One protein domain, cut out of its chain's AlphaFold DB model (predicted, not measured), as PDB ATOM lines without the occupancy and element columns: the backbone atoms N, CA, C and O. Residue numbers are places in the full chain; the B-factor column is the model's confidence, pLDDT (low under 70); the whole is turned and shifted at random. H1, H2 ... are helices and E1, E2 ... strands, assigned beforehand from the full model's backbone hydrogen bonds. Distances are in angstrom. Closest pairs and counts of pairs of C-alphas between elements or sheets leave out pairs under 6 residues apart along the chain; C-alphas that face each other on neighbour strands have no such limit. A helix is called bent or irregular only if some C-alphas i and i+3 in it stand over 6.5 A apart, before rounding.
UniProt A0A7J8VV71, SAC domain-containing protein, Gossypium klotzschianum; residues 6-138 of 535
ATOM      1  N   ILE A   6     179.513 178.494 161.939       47.06
ATOM      2  CA  ILE A   6     178.882 178.941 160.700       47.06
ATOM      3  C   ILE A   6     178.499 177.660 159.991       47.06
ATOM      4  O   ILE A   6     179.416 176.920 159.682       47.06
ATOM      5  N   ASN A   7     177.222 177.360 159.774       42.38
ATOM      6  CA  ASN A   7     176.851 176.176 158.999       42.38
ATOM      7  C   ASN A   7     176.619 176.578 157.548       42.38
ATOM      8  O   ASN A   7     176.020 177.617 157.283       42.38
ATOM      9  N   SER A   8     177.116 175.781 156.612       47.94
ATOM     10  CA  SER A   8     176.898 176.055 155.199       47.94
ATOM     11  C   SER A   8     176.933 174.786 154.360       47.94
ATOM     12  O   SER A   8     177.888 173.999 154.383       47.94
ATOM     13  N   SER A   9     175.871 174.613 153.585       46.22
ATOM     14  CA  SER A   9     175.703 173.564 152.585       46.22
ATOM     15  C   SER A   9     176.382 173.985 151.271       46.22
ATOM     16  O   SER A   9     175.727 174.284 150.278       46.22
ATOM     17  N   PHE A  10     177.714 174.084 151.268       50.06
ATOM     18  CA  PHE A  10     178.502 174.579 150.123       50.06
ATOM     19  C   PHE A  10     179.048 173.514 149.180       50.06
ATOM     20  O   PHE A  10     179.840 173.814 148.286       50.06
ATOM     21  N   ALA A  11     178.658 172.269 149.389       49.19
ATOM     22  CA  ALA A  11     179.225 171.128 148.706       49.19
ATOM     23  C   ALA A  11     178.125 170.229 148.155       49.19
ATOM     24  O   ALA A  11     177.010 170.175 148.675       49.19
ATOM     25  N   TYR A  12     178.461 169.489 147.099       51.16
ATOM     26  CA  TYR A  12     177.538 168.533 146.483       51.16
ATOM     27  C   TYR A  12     177.144 167.431 147.473       51.16
ATOM     28  O   TYR A  12     176.055 166.864 147.374       51.16
ATOM     29  N   THR A  13     178.018 167.128 148.438       51.22
ATOM     30  CA  THR A  13     177.798 166.043 149.400       51.22
ATOM     31  C   THR A  13     178.062 166.412 150.862       51.22
ATOM     32  O   THR A  13     177.429 165.819 151.734       51.22
ATOM     33  N   GLY A  14     178.932 167.386 151.153       63.03
ATOM     34  CA  GLY A  14     179.343 167.728 152.518       63.03
ATOM     35  C   GLY A  14     178.593 168.899 153.168       63.03
ATOM     36  O   GLY A  14     178.363 169.925 152.537       63.03
ATOM     37  N   THR A  15     178.267 168.779 154.456       71.56
ATOM     38  CA  THR A  15     177.900 169.935 155.296       71.56
ATOM     39  C   THR A  15     179.151 170.392 156.030       71.56
ATOM     40  O   THR A  15     179.838 169.558 156.628       71.56
ATOM     41  N   TYR A  16     179.464 171.686 155.987       77.38
ATOM     42  CA  TYR A  16     180.675 172.224 156.599       77.38
ATOM     43  C   TYR A  16     180.360 173.332 157.587       77.38
ATOM     44  O   TYR A  16     179.537 174.207 157.314       77.38
ATOM     45  N   VAL A  17     181.106 173.325 158.694       82.00
ATOM     46  CA  VAL A  17     181.077 174.390 159.684       82.00
ATOM     47  C   VAL A  17     182.352 175.226 159.646       82.00
ATOM     48  O   VAL A  17     183.432 174.690 159.888       82.00
ATOM     49  N   LEU A  18     182.252 176.535 159.397       85.50
ATOM     50  CA  LEU A  18     183.387 177.456 159.533       85.50
ATOM     51  C   LEU A  18     183.541 177.877 160.996       85.50
ATOM     52  O   LEU A  18     182.608 178.407 161.594       85.50
ATOM     53  N   VAL A  19     184.728 177.658 161.561       87.44
ATOM     54  CA  VAL A  19     185.073 178.069 162.924       87.44
ATOM     55  C   VAL A  19     186.246 179.036 162.949       87.44
ATOM     56  O   VAL A  19     187.257 178.825 162.282       87.44
ATOM     57  N   ILE A  20     186.145 180.077 163.775       90.62
ATOM     58  CA  ILE A  20     187.279 180.944 164.114       90.62
ATOM     59  C   ILE A  20     188.139 180.202 165.139       90.62
ATOM     60  O   ILE A  20     187.690 179.930 166.254       90.62
ATOM     61  N   THR A  21     189.365 179.859 164.755       89.94
ATOM     62  CA  THR A  21     190.298 179.080 165.587       89.94
ATOM     63  C   THR A  21     191.266 179.970 166.358       89.94
ATOM     64  O   THR A  21     191.676 179.607 167.458       89.94
ATOM     65  N   SER A  22     191.584 181.152 165.824       91.31
ATOM     66  CA  SER A  22     192.413 182.153 166.492       91.31
ATOM     67  C   SER A  22     191.900 183.560 166.215       91.31
ATOM     68  O   SER A  22     191.380 183.861 165.136       91.31
ATOM     69  N   ARG A  23     192.053 184.431 167.210       90.62
ATOM     70  CA  ARG A  23     191.691 185.843 167.143       90.62
ATOM     71  C   ARG A  23     192.705 186.678 167.901       90.62
ATOM     72  O   ARG A  23     193.300 186.205 168.870       90.62
ATOM     73  N   LYS A  24     192.803 187.945 167.528       87.88
ATOM     74  CA  LYS A  24     193.608 188.934 168.226       87.88
ATOM     75  C   LYS A  24     192.745 190.125 168.598       87.88
ATOM     76  O   LYS A  24     192.048 190.661 167.746       87.88
ATOM     77  N   GLU A  25     192.792 190.538 169.860       86.31
ATOM     78  CA  GLU A  25     192.236 191.834 170.234       86.31
ATOM     79  C   GLU A  25     193.073 192.911 169.567       86.31
ATOM     80  O   GLU A  25     194.296 192.962 169.730       86.31
ATOM     81  N   VAL A  26     192.414 193.705 168.742       77.25
ATOM     82  CA  VAL A  26     193.078 194.787 168.038       77.25
ATOM     83  C   VAL A  26     192.747 196.110 168.715       77.25
ATOM     84  O   VAL A  26     193.582 196.982 168.673       77.25
ATOM     85  N   GLY A  27     191.631 196.281 169.420       76.62
ATOM     86  CA  GLY A  27     191.350 197.529 170.137       76.62
ATOM     87  C   GLY A  27     189.908 197.619 170.576       76.62
ATOM     88  O   GLY A  27     189.281 196.584 170.784       76.62
ATOM     89  N   SER A  28     189.382 198.836 170.722       76.00
ATOM     90  CA  SER A  28     188.019 199.050 171.197       76.00
ATOM     91  C   SER A  28     187.213 199.999 170.312       76.00
ATOM     92  O   SER A  28     187.735 200.935 169.712       76.00
ATOM     93  N   PHE A  29     185.910 199.741 170.239       78.62
ATOM     94  CA  PHE A  29     184.917 200.593 169.595       78.62
ATOM     95  C   PHE A  29     183.887 200.995 170.648       78.62
ATOM     96  O   PHE A  29     183.166 200.141 171.169       78.62
ATOM     97  N   LEU A  30     183.843 202.287 170.996       75.12
ATOM     98  CA  LEU A  30     182.982 202.829 172.058       75.12
ATOM     99  C   LEU A  30     183.193 202.138 173.420       75.12
ATOM    100  O   LEU A  30     182.242 201.899 174.160       75.12
ATOM    101  N   GLY A  31     184.441 201.776 173.730       77.75
ATOM    102  CA  GLY A  31     184.815 201.087 174.970       77.75
ATOM    103  C   GLY A  31     184.673 199.562 174.944       77.75
ATOM    104  O   GLY A  31     185.178 198.904 175.848       77.75
ATOM    105  N   PHE A  32     184.067 198.982 173.904       84.00
ATOM    106  CA  PHE A  32     183.931 197.530 173.766       84.00
ATOM    107  C   PHE A  32     185.082 196.932 172.956       84.00
ATOM    108  O   PHE A  32     185.425 197.495 171.914       84.00
ATOM    109  N   PRO A  33     185.657 195.787 173.363       86.75
ATOM    110  CA  PRO A  33     186.775 195.178 172.656       86.75
ATOM    111  C   PRO A  33     186.346 194.647 171.288       86.75
ATOM    112  O   PRO A  33     185.265 194.072 171.115       86.75
ATOM    113  N   VAL A  34     187.226 194.803 170.311       86.94
ATOM    114  CA  VAL A  34     187.052 194.349 168.937       86.94
ATOM    115  C   VAL A  34     188.225 193.452 168.567       86.94
ATOM    116  O   VAL A  34     189.400 193.724 168.842       86.94
ATOM    117  N   TYR A  35     187.875 192.346 167.930       88.81
ATOM    118  CA  TYR A  35     188.761 191.249 167.612       88.81
ATOM    119  C   TYR A  35     188.925 191.128 166.107       88.81
ATOM    120  O   TYR A  35     187.955 191.164 165.351       88.81
ATOM    121  N   ARG A  36     190.167 190.910 165.692       87.75
ATOM    122  CA  ARG A  36     190.526 190.488 164.349       87.75
ATOM    123  C   ARG A  36     190.599 188.973 164.296       87.75
ATOM    124  O   ARG A  36     191.143 188.336 165.203       87.75
ATOM    125  N   VAL A  37     190.074 188.400 163.227       89.25
ATOM    126  CA  VAL A  37     190.212 186.977 162.927       89.25
ATOM    127  C   VAL A  37     191.637 186.701 162.433       89.25
ATOM    128  O   VAL A  37     192.060 187.276 161.438       89.25
ATOM    129  N   GLU A  38     192.384 185.838 163.130       87.00
ATOM    130  CA  GLU A  38     193.750 185.442 162.729       87.00
ATOM    131  C   GLU A  38     193.748 184.133 161.935       87.00
ATOM    132  O   GLU A  38     194.548 183.950 161.023       87.00
ATOM    133  N   SER A  39     192.852 183.206 162.283       86.81
ATOM    134  CA  SER A  39     192.702 181.953 161.552       86.81
ATOM    135  C   SER A  39     191.289 181.399 161.656       86.81
ATOM    136  O   SER A  39     190.646 181.452 162.713       86.81
ATOM    137  N   MET A  40     190.821 180.808 160.560       89.75
ATOM    138  CA  MET A  40     189.549 180.101 160.479       89.75
ATOM    139  C   MET A  40     189.753 178.711 159.887       89.75
ATOM    140  O   MET A  40     190.777 178.447 159.258       89.75
ATOM    141  N   LYS A  41     188.799 177.810 160.114       88.19
ATOM    142  CA  LYS A  41     188.836 176.461 159.556       88.19
ATOM    143  C   LYS A  41     187.436 175.943 159.260       88.19
ATOM    144  O   LYS A  41     186.565 176.052 160.119       88.19
ATOM    145  N   PHE A  42     187.236 175.335 158.099       85.44
ATOM    146  CA  PHE A  42     186.058 174.530 157.809       85.44
ATOM    147  C   PHE A  42     186.221 173.126 158.394       85.44
ATOM    148  O   PHE A  42     187.227 172.440 158.188       85.44
ATOM    149  N   LEU A  43     185.209 172.690 159.129       84.12
ATOM    150  CA  LEU A  43     185.093 171.361 159.709       84.12
ATOM    151  C   LEU A  43     183.961 170.627 158.996       84.12
ATOM    152  O   LEU A  43     182.844 171.128 158.944       84.12
ATOM    153  N   ALA A  44     184.242 169.449 158.441       81.44
ATOM    154  CA  ALA A  44     183.206 168.616 157.840       81.44
ATOM    155  C   ALA A  44     182.297 168.032 158.933       81.44
ATOM    156  O   ALA A  44     182.784 167.490 159.926       81.44
ATOM    157  N   CYS A  45     180.984 168.122 158.738       75.69
ATOM    158  CA  CYS A  45     179.969 167.601 159.656       75.69
ATOM    159  C   CYS A  45     179.486 166.197 159.282       75.69
ATOM    160  O   CYS A  45     178.796 165.558 160.072       75.69
ATOM    161  N   ASN A  46     179.823 165.707 158.087       70.94
ATOM    162  CA  ASN A  46     179.439 164.384 157.613       70.94
ATOM    163  C   ASN A  46     180.562 163.723 156.789       70.94
ATOM    164  O   ASN A  46     181.455 164.378 156.256       70.94
ATOM    165  N   GLU A  47     180.511 162.393 156.673       68.94
ATOM    166  CA  GLU A  47     181.435 161.606 155.839       68.94
ATOM    167  C   GLU A  47     180.855 161.303 154.444       68.94
ATOM    168  O   GLU A  47     181.264 160.349 153.780       68.94
ATOM    169  N   ALA A  48     179.886 162.101 153.985       64.12
ATOM    170  CA  ALA A  48     179.108 161.843 152.771       64.12
ATOM    171  C   ALA A  48     179.971 161.690 151.502       64.12
ATOM    172  O   ALA A  48     179.601 160.949 150.594       64.12
ATOM    173  N   LEU A  49     181.168 162.286 151.495       64.38
ATOM    174  CA  LEU A  49     182.193 162.145 150.454       64.38
ATOM    175  C   LEU A  49     182.637 160.703 150.168       64.38
ATOM    176  O   LEU A  49     183.151 160.411 149.082       64.38
ATOM    177  N   ARG A  50     182.464 159.786 151.130       64.06
ATOM    178  CA  ARG A  50     182.819 158.369 150.959       64.06
ATOM    179  C   ARG A  50     181.959 157.680 149.897       64.06
ATOM    180  O   ARG A  50     182.450 156.761 149.246       64.06
ATOM    181  N   PHE A  51     180.730 158.153 149.685       66.50
ATOM    182  CA  PHE A  51     179.746 157.535 148.790       66.50
ATOM    183  C   PHE A  51     179.582 158.268 147.447       66.50
ATOM    184  O   PHE A  51     178.775 157.850 146.622       66.50
ATOM    185  N   SER A  52     180.352 159.335 147.213       70.06
ATOM    186  CA  SER A  52     180.236 160.177 146.017       70.06
ATOM    187  C   SER A  52     180.884 159.553 144.776       70.06
ATOM    188  O   SER A  52     181.901 158.845 144.857       70.06
ATOM    189  N   ASN A  53     180.334 159.863 143.603       76.81
ATOM    190  CA  ASN A  53     180.879 159.440 142.314       76.81
ATOM    191  C   ASN A  53     182.167 160.219 141.944       76.81
ATOM    192  O   ASN A  53     182.536 161.210 142.576       76.81
ATOM    193  N   SER A  54     182.891 159.769 140.912       73.00
ATOM    194  CA  SER A  54     184.172 160.379 140.509       73.00
ATOM    195  C   SER A  54     184.053 161.844 140.067       73.00
ATOM    196  O   SER A  54     185.016 162.597 140.200       73.00
ATOM    197  N   GLN A  55     182.896 162.263 139.544       69.94
ATOM    198  CA  GLN A  55     182.648 163.653 139.157       69.94
ATOM    199  C   GLN A  55     182.418 164.532 140.389       69.94
ATOM    200  O   GLN A  55     183.085 165.552 140.534       69.94
ATOM    201  N   GLU A  56     181.562 164.094 141.309       70.38
ATOM    202  CA  GLU A  56     181.302 164.764 142.587       70.38
ATOM    203  C   GLU A  56     182.584 164.920 143.408       70.38
ATOM    204  O   GLU A  56     182.811 165.970 143.994       70.38
ATOM    205  N   LYS A  57     183.482 163.924 143.391       72.94
ATOM    206  CA  LYS A  57     184.797 164.025 144.049       72.94
ATOM    207  C   LYS A  57     185.694 165.108 143.441       72.94
ATOM    208  O   LYS A  57     186.434 165.757 144.178       72.94
ATOM    209  N   ARG A  58     185.654 165.306 142.117       73.12
ATOM    210  CA  ARG A  58     186.408 166.382 141.442       73.12
ATOM    211  C   ARG A  58     185.821 167.753 141.758       73.12
ATOM    212  O   ARG A  58     186.575 168.669 142.081       73.12
ATOM    213  N   ASP A  59     184.499 167.866 141.707       71.25
ATOM    214  CA  ASP A  59     183.792 169.108 142.012       71.25
ATOM    215  C   ASP A  59     184.000 169.492 143.485       71.25
ATOM    216  O   ASP A  59     184.350 170.635 143.779       71.25
ATOM    217  N   GLU A  60     183.934 168.524 144.405       75.00
ATOM    218  CA  GLU A  60     184.247 168.750 145.818       75.00
ATOM    219  C   GLU A  60     185.694 169.203 146.018       75.00
ATOM    220  O   GLU A  60     185.948 170.140 146.768       75.00
ATOM    221  N   ALA A  61     186.670 168.584 145.343       75.81
ATOM    222  CA  ALA A  61     188.067 169.000 145.464       75.81
ATOM    223  C   ALA A  61     188.260 170.475 145.067       75.81
ATOM    224  O   ALA A  61     189.045 171.194 145.699       75.81
ATOM    225  N   TYR A  62     187.513 170.948 144.065       72.62
ATOM    226  CA  TYR A  62     187.495 172.357 143.695       72.62
ATOM    227  C   TYR A  62     186.803 173.223 144.756       72.62
ATOM    228  O   TYR A  62     187.402 174.213 145.185       72.62
ATOM    229  N   PHE A  63     185.619 172.846 145.253       74.06
ATOM    230  CA  PHE A  63     184.955 173.572 146.347       74.06
ATOM    231  C   PHE A  63     185.836 173.648 147.598       74.06
ATOM    232  O   PHE A  63     186.004 174.725 148.158       74.06
ATOM    233  N   MET A  64     186.523 172.569 147.971       77.19
ATOM    234  CA  MET A  64     187.497 172.565 149.066       77.19
ATOM    235  C   MET A  64     188.651 173.544 148.830       77.19
ATOM    236  O   MET A  64     189.159 174.138 149.781       77.19
ATOM    237  N   SER A  65     189.075 173.750 147.579       75.25
ATOM    238  CA  SER A  65     190.072 174.776 147.249       75.25
ATOM    239  C   SER A  65     189.529 176.202 147.430       75.25
ATOM    240  O   SER A  65     190.267 177.085 147.878       75.25
ATOM    241  N   LEU A  66     188.236 176.419 147.158       75.19
ATOM    242  CA  LEU A  66     187.555 177.683 147.435       75.19
ATOM    243  C   LEU A  66     187.401 177.904 148.940       75.19
ATOM    244  O   LEU A  66     187.772 178.967 149.424       75.19
ATOM    245  N   LEU A  67     186.965 176.893 149.697       81.38
ATOM    246  CA  LEU A  67     186.846 176.966 151.157       81.38
ATOM    247  C   LEU A  67     188.192 177.292 151.822       81.38
ATOM    248  O   LEU A  67     188.252 178.179 152.666       81.38
ATOM    249  N   LYS A  68     189.299 176.685 151.374       80.19
ATOM    250  CA  LYS A  68     190.655 177.066 151.824       80.19
ATOM    251  C   LYS A  68     191.004 178.522 151.516       80.19
ATOM    252  O   LYS A  68     191.754 179.154 152.251       80.19
ATOM    253  N   THR A  69     190.477 179.057 150.419       77.81
ATOM    254  CA  THR A  69     190.658 180.467 150.069       77.81
ATOM    255  C   THR A  69     189.833 181.368 150.995       77.81
ATOM    256  O   THR A  69     190.330 182.404 151.425       77.81
ATOM    257  N   VAL A  70     188.620 180.944 151.377       82.12
ATOM    258  CA  VAL A  70     187.808 181.622 152.401       82.12
ATOM    259  C   VAL A  70     188.518 181.632 153.759       82.12
ATOM    260  O   VAL A  70     188.550 182.675 154.409       82.12
ATOM    261  N   GLU A  71     189.124 180.517 154.182       83.62
ATOM    262  CA  GLU A  71     189.878 180.426 155.450       83.62
ATOM    263  C   GLU A  71     191.015 181.450 155.542       83.62
ATOM    264  O   GLU A  71     191.315 181.940 156.630       83.62
ATOM    265  N   ALA A  72     191.619 181.786 154.400       79.25
ATOM    266  CA  ALA A  72     192.700 182.756 154.274       79.25
ATOM    267  C   ALA A  72     192.212 184.200 154.042       79.25
ATOM    268  O   ALA A  72     193.027 185.066 153.719       79.25
ATOM    269  N   THR A  73     190.907 184.477 154.171       80.31
ATOM    270  CA  THR A  73     190.353 185.824 153.962       80.31
ATOM    271  C   THR A  73     190.921 186.807 154.990       80.31
ATOM    272  O   THR A  73     190.680 186.631 156.187       80.31
ATOM    273  N   PRO A  74     191.641 187.858 154.559       77.56
ATOM    274  CA  PRO A  74     192.140 188.881 155.468       77.56
ATOM    275  C   PRO A  74     191.043 189.900 155.818       77.56
ATOM    276  O   PRO A  74     190.010 189.979 155.152       77.56
ATOM    277  N   GLY A  75     191.305 190.718 156.840       81.19
ATOM    278  CA  GLY A  75     190.495 191.908 157.131       81.19
ATOM    279  C   GLY A  75     189.116 191.619 157.733       81.19
ATOM    280  O   GLY A  75     188.182 192.383 157.514       81.19
ATOM    281  N   LEU A  76     188.966 190.508 158.466       88.62
ATOM    282  CA  LEU A  76     187.719 190.173 159.158       88.62
ATOM    283  C   LEU A  76     187.775 190.571 160.633       88.62
ATOM    284  O   LEU A  76     188.683 190.167 161.370       88.62
ATOM    285  N   TYR A  77     186.762 191.315 161.068       89.88
ATOM    286  CA  TYR A  77     186.670 191.872 162.413       89.88
ATOM    287  C   TYR A  77     185.286 191.667 163.016       89.88
ATOM    288  O   TYR A  77     184.289 191.565 162.302       89.88
ATOM    289  N   TYR A  78     185.222 191.608 164.344       91.31
ATOM    290  CA  TYR A  78     183.970 191.486 165.088       91.31
ATOM    291  C   TYR A  78     184.141 191.898 166.552       91.31
ATOM    292  O   TYR A  78     185.251 191.934 167.081       91.31
ATOM    293  N   SER A  79     183.031 192.148 167.240       89.56
ATOM    294  CA  SER A  79     182.994 192.263 168.698       89.56
ATOM    295  C   SER A  79     181.928 191.337 169.271       89.56
ATOM    296  O   SER A  79     180.951 191.001 168.607       89.56
ATOM    297  N   TYR A  80     182.141 190.892 170.509       89.19
ATOM    298  CA  TYR A  80     181.159 190.096 171.249       89.19
ATOM    299  C   TYR A  80     180.061 190.940 171.889       89.19
ATOM    300  O   TYR A  80     179.032 190.392 172.275       89.19
ATOM    301  N   GLU A  81     180.311 192.234 172.058       87.38
ATOM    302  CA  GLU A  81     179.527 193.095 172.943       87.38
ATOM    303  C   GLU A  81     178.897 194.264 172.192       87.38
ATOM    304  O   GLU A  81     177.905 194.831 172.644       87.38
ATOM    305  N   THR A  82     179.434 194.606 171.020       86.88
ATOM    306  CA  THR A  82     178.957 195.737 170.238       86.88
ATOM    307  C   THR A  82     178.866 195.402 168.758       86.88
ATOM    308  O   THR A  82     179.679 194.656 168.217       86.88
ATOM    309  N   ASP A  83     177.874 195.973 168.086       88.19
ATOM    310  CA  ASP A  83     177.800 195.921 166.636       88.19
ATOM    311  C   ASP A  83     178.720 196.985 166.021       88.19
ATOM    312  O   ASP A  83     178.596 198.176 166.314       88.19
ATOM    313  N   ILE A  84     179.646 196.528 165.176       89.06
ATOM    314  CA  ILE A  84     180.610 197.355 164.436       89.06
ATOM    315  C   ILE A  84     180.186 197.584 162.977       89.06
ATOM    316  O   ILE A  84     180.911 198.220 162.211       89.06
ATOM    317  N   THR A  85     179.032 197.062 162.556       91.06
ATOM    318  CA  THR A  85     178.509 197.229 161.190       91.06
ATOM    319  C   THR A  85     177.708 198.522 161.019       91.06
ATOM    320  O   THR A  85     177.583 199.021 159.904       91.06
ATOM    321  N   VAL A  86     177.215 199.105 162.115       90.31
ATOM    322  CA  VAL A  86     176.430 200.345 162.127       90.31
ATOM    323  C   VAL A  86     177.294 201.521 162.599       90.31
ATOM    324  O   VAL A  86     178.060 201.402 163.554       90.31
ATOM    325  N   ASN A  87     177.168 202.671 161.931       91.38
ATOM    326  CA  ASN A  87     177.854 203.907 162.325       91.38
ATOM    327  C   ASN A  87     177.279 204.532 163.607       91.38
ATOM    328  O   ASN A  87     176.140 204.259 163.999       91.38
ATOM    329  N   LEU A  88     178.060 205.408 164.241       91.31
ATOM    330  CA  LEU A  88     177.719 206.015 165.526       91.31
ATOM    331  C   LEU A  88     176.388 206.778 165.482       91.31
ATOM    332  O   LEU A  88     175.550 206.581 166.359       91.31
ATOM    333  N   GLN A  89     176.155 207.589 164.444       93.38
ATOM    334  CA  GLN A  89     174.921 208.372 164.314       93.38
ATOM    335  C   GLN A  89     173.680 207.476 164.282       93.38
ATOM    336  O   GLN A  89     172.720 207.705 165.018       93.38
ATOM    337  N   ARG A  90     173.680 206.439 163.434       90.50
ATOM    338  CA  ARG A  90     172.555 205.500 163.348       90.50
ATOM    339  C   ARG A  90     172.383 204.757 164.662       90.50
ATOM    340  O   ARG A  90     171.255 204.642 165.119       90.50
ATOM    341  N   ARG A  91     173.477 204.333 165.297       88.06
ATOM    342  CA  ARG A  91     173.442 203.664 166.601       88.06
ATOM    343  C   ARG A  91     172.762 204.517 167.672       88.06
ATOM    344  O   ARG A  91     171.884 204.007 168.357       88.06
ATOM    345  N   CYS A  92     173.120 205.793 167.792       88.50
ATOM    346  CA  CYS A  92     172.520 206.707 168.770       88.50
ATOM    347  C   CYS A  92     171.030 206.979 168.513       88.50
ATOM    348  O   CYS A  92     170.303 207.318 169.441       88.50
ATOM    349  N   LYS A  93     170.568 206.817 167.269       86.31
ATOM    350  CA  LYS A  93     169.153 206.951 166.894       86.31
ATOM    351  C   LYS A  93     168.342 205.665 167.070       86.31
ATOM    352  O   LYS A  93     167.117 205.705 166.954       86.31
ATOM    353  N   LEU A  94     168.986 204.519 167.301       82.44
ATOM    354  CA  LEU A  94     168.272 203.270 167.555       82.44
ATOM    355  C   LEU A  94     167.612 203.328 168.936       82.44
ATOM    356  O   LEU A  94     168.218 203.749 169.916       82.44
ATOM    357  N   MET A  95     166.359 202.882 169.010       71.56
ATOM    358  CA  MET A  95     165.618 202.791 170.272       71.56
ATOM    359  C   MET A  95     166.314 201.831 171.248       71.56
ATOM    360  O   MET A  95     166.853 200.810 170.822       71.56
ATOM    361  N   GLU A  96     166.209 202.068 172.558       70.81
ATOM    362  CA  GLU A  96     166.777 201.176 173.590       70.81
ATOM    363  C   GLU A  96     166.292 199.715 173.455       70.81
ATOM    364  O   GLU A  96     167.043 198.755 173.652       70.81
ATOM    365  N   ALA A  97     165.044 199.521 173.015       62.72
ATOM    366  CA  ALA A  97     164.475 198.202 172.724       62.72
ATOM    367  C   ALA A  97     165.126 197.493 171.518       62.72
ATOM    368  O   ALA A  97     164.973 196.285 171.339       62.72
ATOM    369  N   TRP A  98     165.828 198.226 170.656       71.88
ATOM    370  CA  TRP A  98     166.611 197.658 169.564       71.88
ATOM    371  C   TRP A  98     167.979 197.183 170.055       71.88
ATOM    372  O   TRP A  98     168.416 196.100 169.673       71.88
ATOM    373  N   THR A  99     168.611 197.935 170.959       71.25
ATOM    374  CA  THR A  99     169.896 197.558 171.568       71.25
ATOM    375  C   THR A  99     169.816 196.316 172.459       71.25
ATOM    376  O   THR A  99     170.836 195.671 172.686       71.25
ATOM    377  N   SER A 100     168.619 195.924 172.912       79.12
ATOM    378  CA  SER A 100     168.397 194.671 173.649       79.12
ATOM    379  C   SER A 100     168.296 193.428 172.754       79.12
ATOM    380  O   SER A 100     168.293 192.301 173.256       79.12
ATOM    381  N   LYS A 101     168.219 193.594 171.426       85.75
ATOM    382  CA  LYS A 101     168.196 192.467 170.485       85.75
ATOM    383  C   LYS A 101     169.584 191.823 170.361       85.75
ATOM    384  O   LYS A 101     170.590 192.493 170.571       85.75
ATOM    385  N   PRO A 102     169.680 190.547 169.946       87.56
ATOM    386  CA  PRO A 102     170.951 189.949 169.538       87.56
ATOM    387  C   PRO A 102     171.685 190.807 168.496       87.56
ATOM    388  O   PRO A 102     171.039 191.368 167.611       87.56
ATOM    389  N   LEU A 103     173.022 190.865 168.566       86.38
ATOM    390  CA  LEU A 103     173.860 191.720 167.706       86.38
ATOM    391  C   LEU A 103     173.552 191.561 166.213       86.38
ATOM    392  O   LEU A 103     173.467 192.544 165.487       86.38
ATOM    393  N   TRP A 104     173.306 190.336 165.754       86.50
ATOM    394  CA  TRP A 104     173.001 190.064 164.350       86.50
ATOM    395  C   TRP A 104     171.691 190.691 163.861       86.50
ATOM    396  O   TRP A 104     171.585 191.019 162.686       86.50
ATOM    397  N   LYS A 105     170.707 190.901 164.747       88.94
ATOM    398  CA  LYS A 105     169.464 191.616 164.410       88.94
ATOM    399  C   LYS A 105     169.668 193.123 164.364       88.94
ATOM    400  O   LYS A 105     168.829 193.816 163.799       88.94
ATOM    401  N   GLN A 106     170.718 193.619 165.015       88.19
ATOM    402  CA  GLN A 106     171.082 195.031 164.989       88.19
ATOM    403  C   GLN A 106     171.931 195.379 163.765       88.19
ATOM    404  O   GLN A 106     171.836 196.505 163.282       88.19
ATOM    405  N   ALA A 107     172.697 194.401 163.278       89.75
ATOM    406  CA  ALA A 107     173.674 194.565 162.221       89.75
ATOM    407  C   ALA A 107     173.081 195.091 160.911       89.75
ATOM    408  O   ALA A 107     171.988 194.708 160.490       89.75
ATOM    409  N   ASP A 108     173.849 195.937 160.227       91.19
ATOM    410  CA  ASP A 108     173.544 196.352 158.866       91.19
ATOM    411  C   ASP A 108     173.964 195.233 157.897       91.19
ATOM    412  O   ASP A 108     175.166 195.018 157.697       91.19
ATOM    413  N   PRO A 109     173.012 194.529 157.254       91.06
ATOM    414  CA  PRO A 109     173.302 193.337 156.452       91.06
ATOM    415  C   PRO A 109     174.245 193.620 155.277       91.06
ATOM    416  O   PRO A 109     174.918 192.714 154.790       91.06
ATOM    417  N   ARG A 110     174.352 194.884 154.843       90.81
ATOM    418  CA  ARG A 110     175.276 195.311 153.783       90.81
ATOM    419  C   ARG A 110     176.734 195.100 154.156       90.81
ATOM    420  O   ARG A 110     177.563 194.978 153.264       90.81
ATOM    421  N   PHE A 111     177.046 195.112 155.444       92.12
ATOM    422  CA  PHE A 111     178.407 195.029 155.960       92.12
ATOM    423  C   PHE A 111     178.672 193.708 156.697       92.12
ATOM    424  O   PHE A 111     179.774 193.502 157.199       92.12
ATOM    425  N   VAL A 112     177.696 192.793 156.733       91.56
ATOM    426  CA  VAL A 112     177.866 191.448 157.294       91.56
ATOM    427  C   VAL A 112     178.437 190.527 156.217       91.56
ATOM    428  O   VAL A 112     177.727 190.058 155.328       91.56
ATOM    429  N   TRP A 113     179.739 190.262 156.291       90.12
ATOM    430  CA  TRP A 113     180.476 189.415 155.348       90.12
ATOM    431  C   TRP A 113     179.939 187.984 155.308       90.12
ATOM    432  O   TRP A 113     179.721 187.427 154.238       90.12
ATOM    433  N   ASN A 114     179.663 187.416 156.478       89.69
ATOM    434  CA  ASN A 114     179.130 186.070 156.641       89.69
ATOM    435  C   ASN A 114     177.593 186.043 156.680       89.69
ATOM    436  O   ASN A 114     177.038 185.180 157.338       89.69
ATOM    437  N   ASN A 115     176.875 186.961 156.026       87.38
ATOM    438  CA  ASN A 115     175.414 187.017 156.177       87.38
ATOM    439  C   ASN A 115     174.726 185.696 155.781       87.38
ATOM    440  O   ASN A 115     173.966 185.138 156.565       87.38
ATOM    441  N   HIS A 116     175.060 185.166 154.602       84.75
ATOM    442  CA  HIS A 116     174.476 183.921 154.096       84.75
ATOM    443  C   HIS A 116     174.856 182.703 154.955       84.75
ATOM    444  O   HIS A 116     174.033 181.855 155.270       84.75
ATOM    445  N   LEU A 117     176.100 182.679 155.439       83.50
ATOM    446  CA  LEU A 117     176.639 181.682 156.371       83.50
ATOM    447  C   LEU A 117     175.891 181.589 157.712       83.50
ATOM    448  O   LEU A 117     176.069 180.626 158.461       83.50
ATOM    449  N   LEU A 118     175.127 182.623 158.061       85.81
ATOM    450  CA  LEU A 118     174.383 182.701 159.311       85.81
ATOM    451  C   LEU A 118     172.909 182.301 159.143       85.81
ATOM    452  O   LEU A 118     172.247 182.115 160.161       85.81
ATOM    453  N   GLU A 119     172.398 182.138 157.915       85.38
ATOM    454  CA  GLU A 119     170.971 181.893 157.632       85.38
ATOM    455  C   GLU A 119     170.425 180.675 158.384       85.38
ATOM    456  O   GLU A 119     169.463 180.805 159.139       85.38
ATOM    457  N   GLU A 120     171.086 179.518 158.287       82.50
ATOM    458  CA  GLU A 120     170.625 178.308 158.979       82.50
ATOM    459  C   GLU A 120     170.604 178.500 160.510       82.50
ATOM    460  O   GLU A 120     169.668 178.097 161.197       82.50
ATOM    461  N   LEU A 121     171.605 179.177 161.081       84.44
ATOM    462  CA  LEU A 121     171.650 179.438 162.527       84.44
ATOM    463  C   LEU A 121     170.532 180.382 162.969       84.44
ATOM    464  O   LEU A 121     170.002 180.232 164.074       84.44
ATOM    465  N   ILE A 122     170.200 181.357 162.119       86.94
ATOM    466  CA  ILE A 122     169.087 182.285 162.317       86.94
ATOM    467  C   ILE A 122     167.767 181.507 162.318       86.94
ATOM    468  O   ILE A 122     166.957 181.693 163.231       86.94
ATOM    469  N   GLU A 123     167.570 180.597 161.361       88.06
ATOM    470  CA  GLU A 123     166.380 179.740 161.272       88.06
ATOM    471  C   GLU A 123     166.208 178.862 162.519       88.06
ATOM    472  O   GLU A 123     165.119 178.806 163.099       88.06
ATOM    473  N   TYR A 124     167.297 178.259 163.008       87.25
ATOM    474  CA  TYR A 124     167.302 177.463 164.242       87.25
ATOM    475  C   TYR A 124     167.330 178.299 165.534       87.25
ATOM    476  O   TYR A 124     167.384 177.734 166.630       87.25
ATOM    477  N   LYS A 125     167.258 179.636 165.443       88.06
ATOM    478  CA  LYS A 125     167.235 180.571 166.587       88.06
ATOM    479  C   LYS A 125     168.444 180.424 167.519       88.06
ATOM    480  O   LYS A 125     168.343 180.591 168.736       88.06
ATOM    481  N   LEU A 126     169.614 180.135 166.955       86.81
ATOM    482  CA  LEU A 126     170.866 179.934 167.687       86.81
ATOM    483  C   LEU A 126     171.588 181.261 167.970       86.81
ATOM    484  O   LEU A 126     172.792 181.380 167.755       86.81
ATOM    485  N   ASP A 127     170.863 182.248 168.512       86.44
ATOM    486  CA  ASP A 127     171.305 183.647 168.678       86.44
ATOM    487  C   ASP A 127     172.710 183.801 169.290       86.44
ATOM    488  O   ASP A 127     173.470 184.684 168.902       86.44
ATOM    489  N   ARG A 128     173.085 182.926 170.233       84.31
ATOM    490  CA  ARG A 128     174.378 182.970 170.943       84.31
ATOM    491  C   ARG A 128     175.589 182.596 170.083       84.31
ATOM    492  O   ARG A 128     176.715 182.882 170.485       84.31
ATOM    493  N   PHE A 129     175.367 181.923 168.958       83.62
ATOM    494  CA  PHE A 129     176.416 181.453 168.048       83.62
ATOM    495  C   PHE A 129     176.565 182.343 166.811       83.62
ATOM    496  O   PHE A 129     177.538 182.202 166.073       83.62
ATOM    497  N   ILE A 130     175.632 183.276 166.607       86.75
ATOM    498  CA  ILE A 130     175.588 184.152 165.441       86.75
ATOM    499  C   ILE A 130     176.447 185.384 165.717       86.75
ATOM    500  O   ILE A 130     176.084 186.248 166.518       86.75
ATOM    501  N   ILE A 131     177.593 185.464 165.042       88.88
ATOM    502  CA  ILE A 131     178.508 186.604 165.125       88.88
ATOM    503  C   ILE A 131     178.647 187.228 163.736       88.88
ATOM    504  O   ILE A 131     179.233 186.593 162.853       88.88
ATOM    505  N   PRO A 132     178.135 188.453 163.532       90.62
ATOM    506  CA  PRO A 132     178.376 189.210 162.311       90.62
ATOM    507  C   PRO A 132     179.864 189.533 162.168       90.62
ATOM    508  O   PRO A 132     180.468 190.130 163.061       90.62
ATOM    509  N   LEU A 133     180.453 189.135 161.045       90.62
ATOM    510  CA  LEU A 133     181.813 189.497 160.669       90.62
ATOM    511  C   LEU A 133     181.762 190.693 159.729       90.62
ATOM    512  O   LEU A 133     181.091 190.651 158.699       90.62
ATOM    513  N   LEU A 134     182.497 191.739 160.074       90.19
ATOM    514  CA  LEU A 134     182.744 192.869 159.197       90.19
ATOM    515  C   LEU A 134     183.986 192.579 158.356       90.19
ATOM    516  O   LEU A 134     185.029 192.235 158.912       90.19
ATOM    517  N   GLN A 135     183.885 192.779 157.043       85.25
ATOM    518  CA  GLN A 135     185.059 192.899 156.183       85.25
ATOM    519  C   GLN A 135     185.399 194.378 155.976       85.25
ATOM    520  O   GLN A 135     184.527 195.177 155.621       85.25
ATOM    521  N   GLY A 136     186.654 194.741 156.195       74.06
ATOM    522  CA  GLY A 136     187.156 196.094 156.002       74.06
ATOM    523  C   GLY A 136     188.382 196.345 156.869       74.06
ATOM    524  O   GLY A 136     189.086 195.409 157.218       74.06
ATOM    525  N   ASN A 137     188.624 197.591 157.269       67.62
ATOM    526  CA  ASN A 137     189.810 197.932 158.057       67.62
ATOM    527  C   ASN A 137     189.455 198.311 159.495       67.62
ATOM    528  O   ASN A 137     188.688 199.254 159.720       67.62
ATOM    529  N   ILE A 138     190.083 197.584 160.427       55.47
ATOM    530  CA  ILE A 138     190.149 197.849 161.866       55.47
ATOM    531  C   ILE A 138     191.590 197.573 162.451       55.47
ATOM    532  O   ILE A 138     191.798 197.492 163.659       55.47
TER     533      ILE A 138
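This is residues 6 to 138 of the 535 residues of the protein "SAC domain-containing protein" of Gossypium klotzschianum (UniProt A0A7J8VV71). A long, bent hairpin of two strands, E2 and E3, forms the backbone of an elongated domain; short strands, E1 beside E2 and E4 then E5 beside E3, widen it into a curled sheet. The long helix H2 reaches past one end of the hairpin, where H1 also lies, and only its residues 64 to 71 graze the sheet. The short helices H3, H4 and H5, strung on loops, lie toward the opposite end of the long axis, while H6 grazes the sheet at E1. The 133 printed residues hold five named strands and six named helices in the order E1 E2 E3 H1 H2 E4 H3 H4 H5 H6 E5, of mixed class, with the sheet E1 E2 E3 E4 E5 antiparallel throughout. The whole is only just compact, close to loose, with a radius of gyration of the C-alphas of 16.9 A and spans of 55 by 29 by 21 A.

E1, residues 6 to 8, E2, residues 16 to 29, and E3, residues 32 to 44, form a meander, each strand the antiparallel neighbour of the one before. In the hairpin E1 and E2, N 18 and O 6 are within hydrogen-bond range at 2.9 A. In the hairpin E2 and E3, N 19 and O 41 are 2.8 A apart; E2 bends by 85 degrees at residue 26 and E3 by 65 degrees at residue 38. H1, residues 48 to 51, is not on the sheet and is close to but not clearly touching H2, residues 54 to 71, with the C-alphas of Leu 49 and Lys 57 closest at 7.2 A. H2 only grazes the sheet; its closest C-alphas to E3 are those of Glu 71 and Met 40, 5.1 A. E4, residues 76 to 78, is antiparallel to E3, with N 35 and O 78 at 2.8 A. H3, residues 88 to 93, H4, residues 96 to 99, and H5, residues 103 to 106, are not on the sheet; H3 and H4 are apart. H6, residues 116 to 123, is irregular, C-alphas 117 and 120 being 7.4 A apart, and only grazes the sheet; the C-alphas of Leu 117 and Ile 6 are 5.6 A apart, the closest of H6 and E1. E5, residues 134 to 137, is an edge strand antiparallel to E4, with N 77 and O 134 at 2.9 A. Every O i to N i+4 pair is within hydrogen-bond range in H2 and H3, and 2 of 4 in H6; H1, H4 and H5 are too short for such a pair.

E1 begins at C-alpha 6, (178.882, 178.941, 160.700). From first to last C-alpha E2 measures 31.5 A, E3 33.0 A, H2 25.6 A and H6 11.6 A. H2 begins at C-alpha 54, (184.172, 160.379, 140.509), and E5 ends at C-alpha 137, (189.810, 197.932, 158.057).

The two C-alphas farthest apart, those of Ser 54 and Lys 93, are 55.6 A apart. The printed part has no cut and no long link. Mean pLDDT of the printed part is 80.2; it is under 70 at residues 6 to 14, 47 to 51, 55, 97 and 137 to 138.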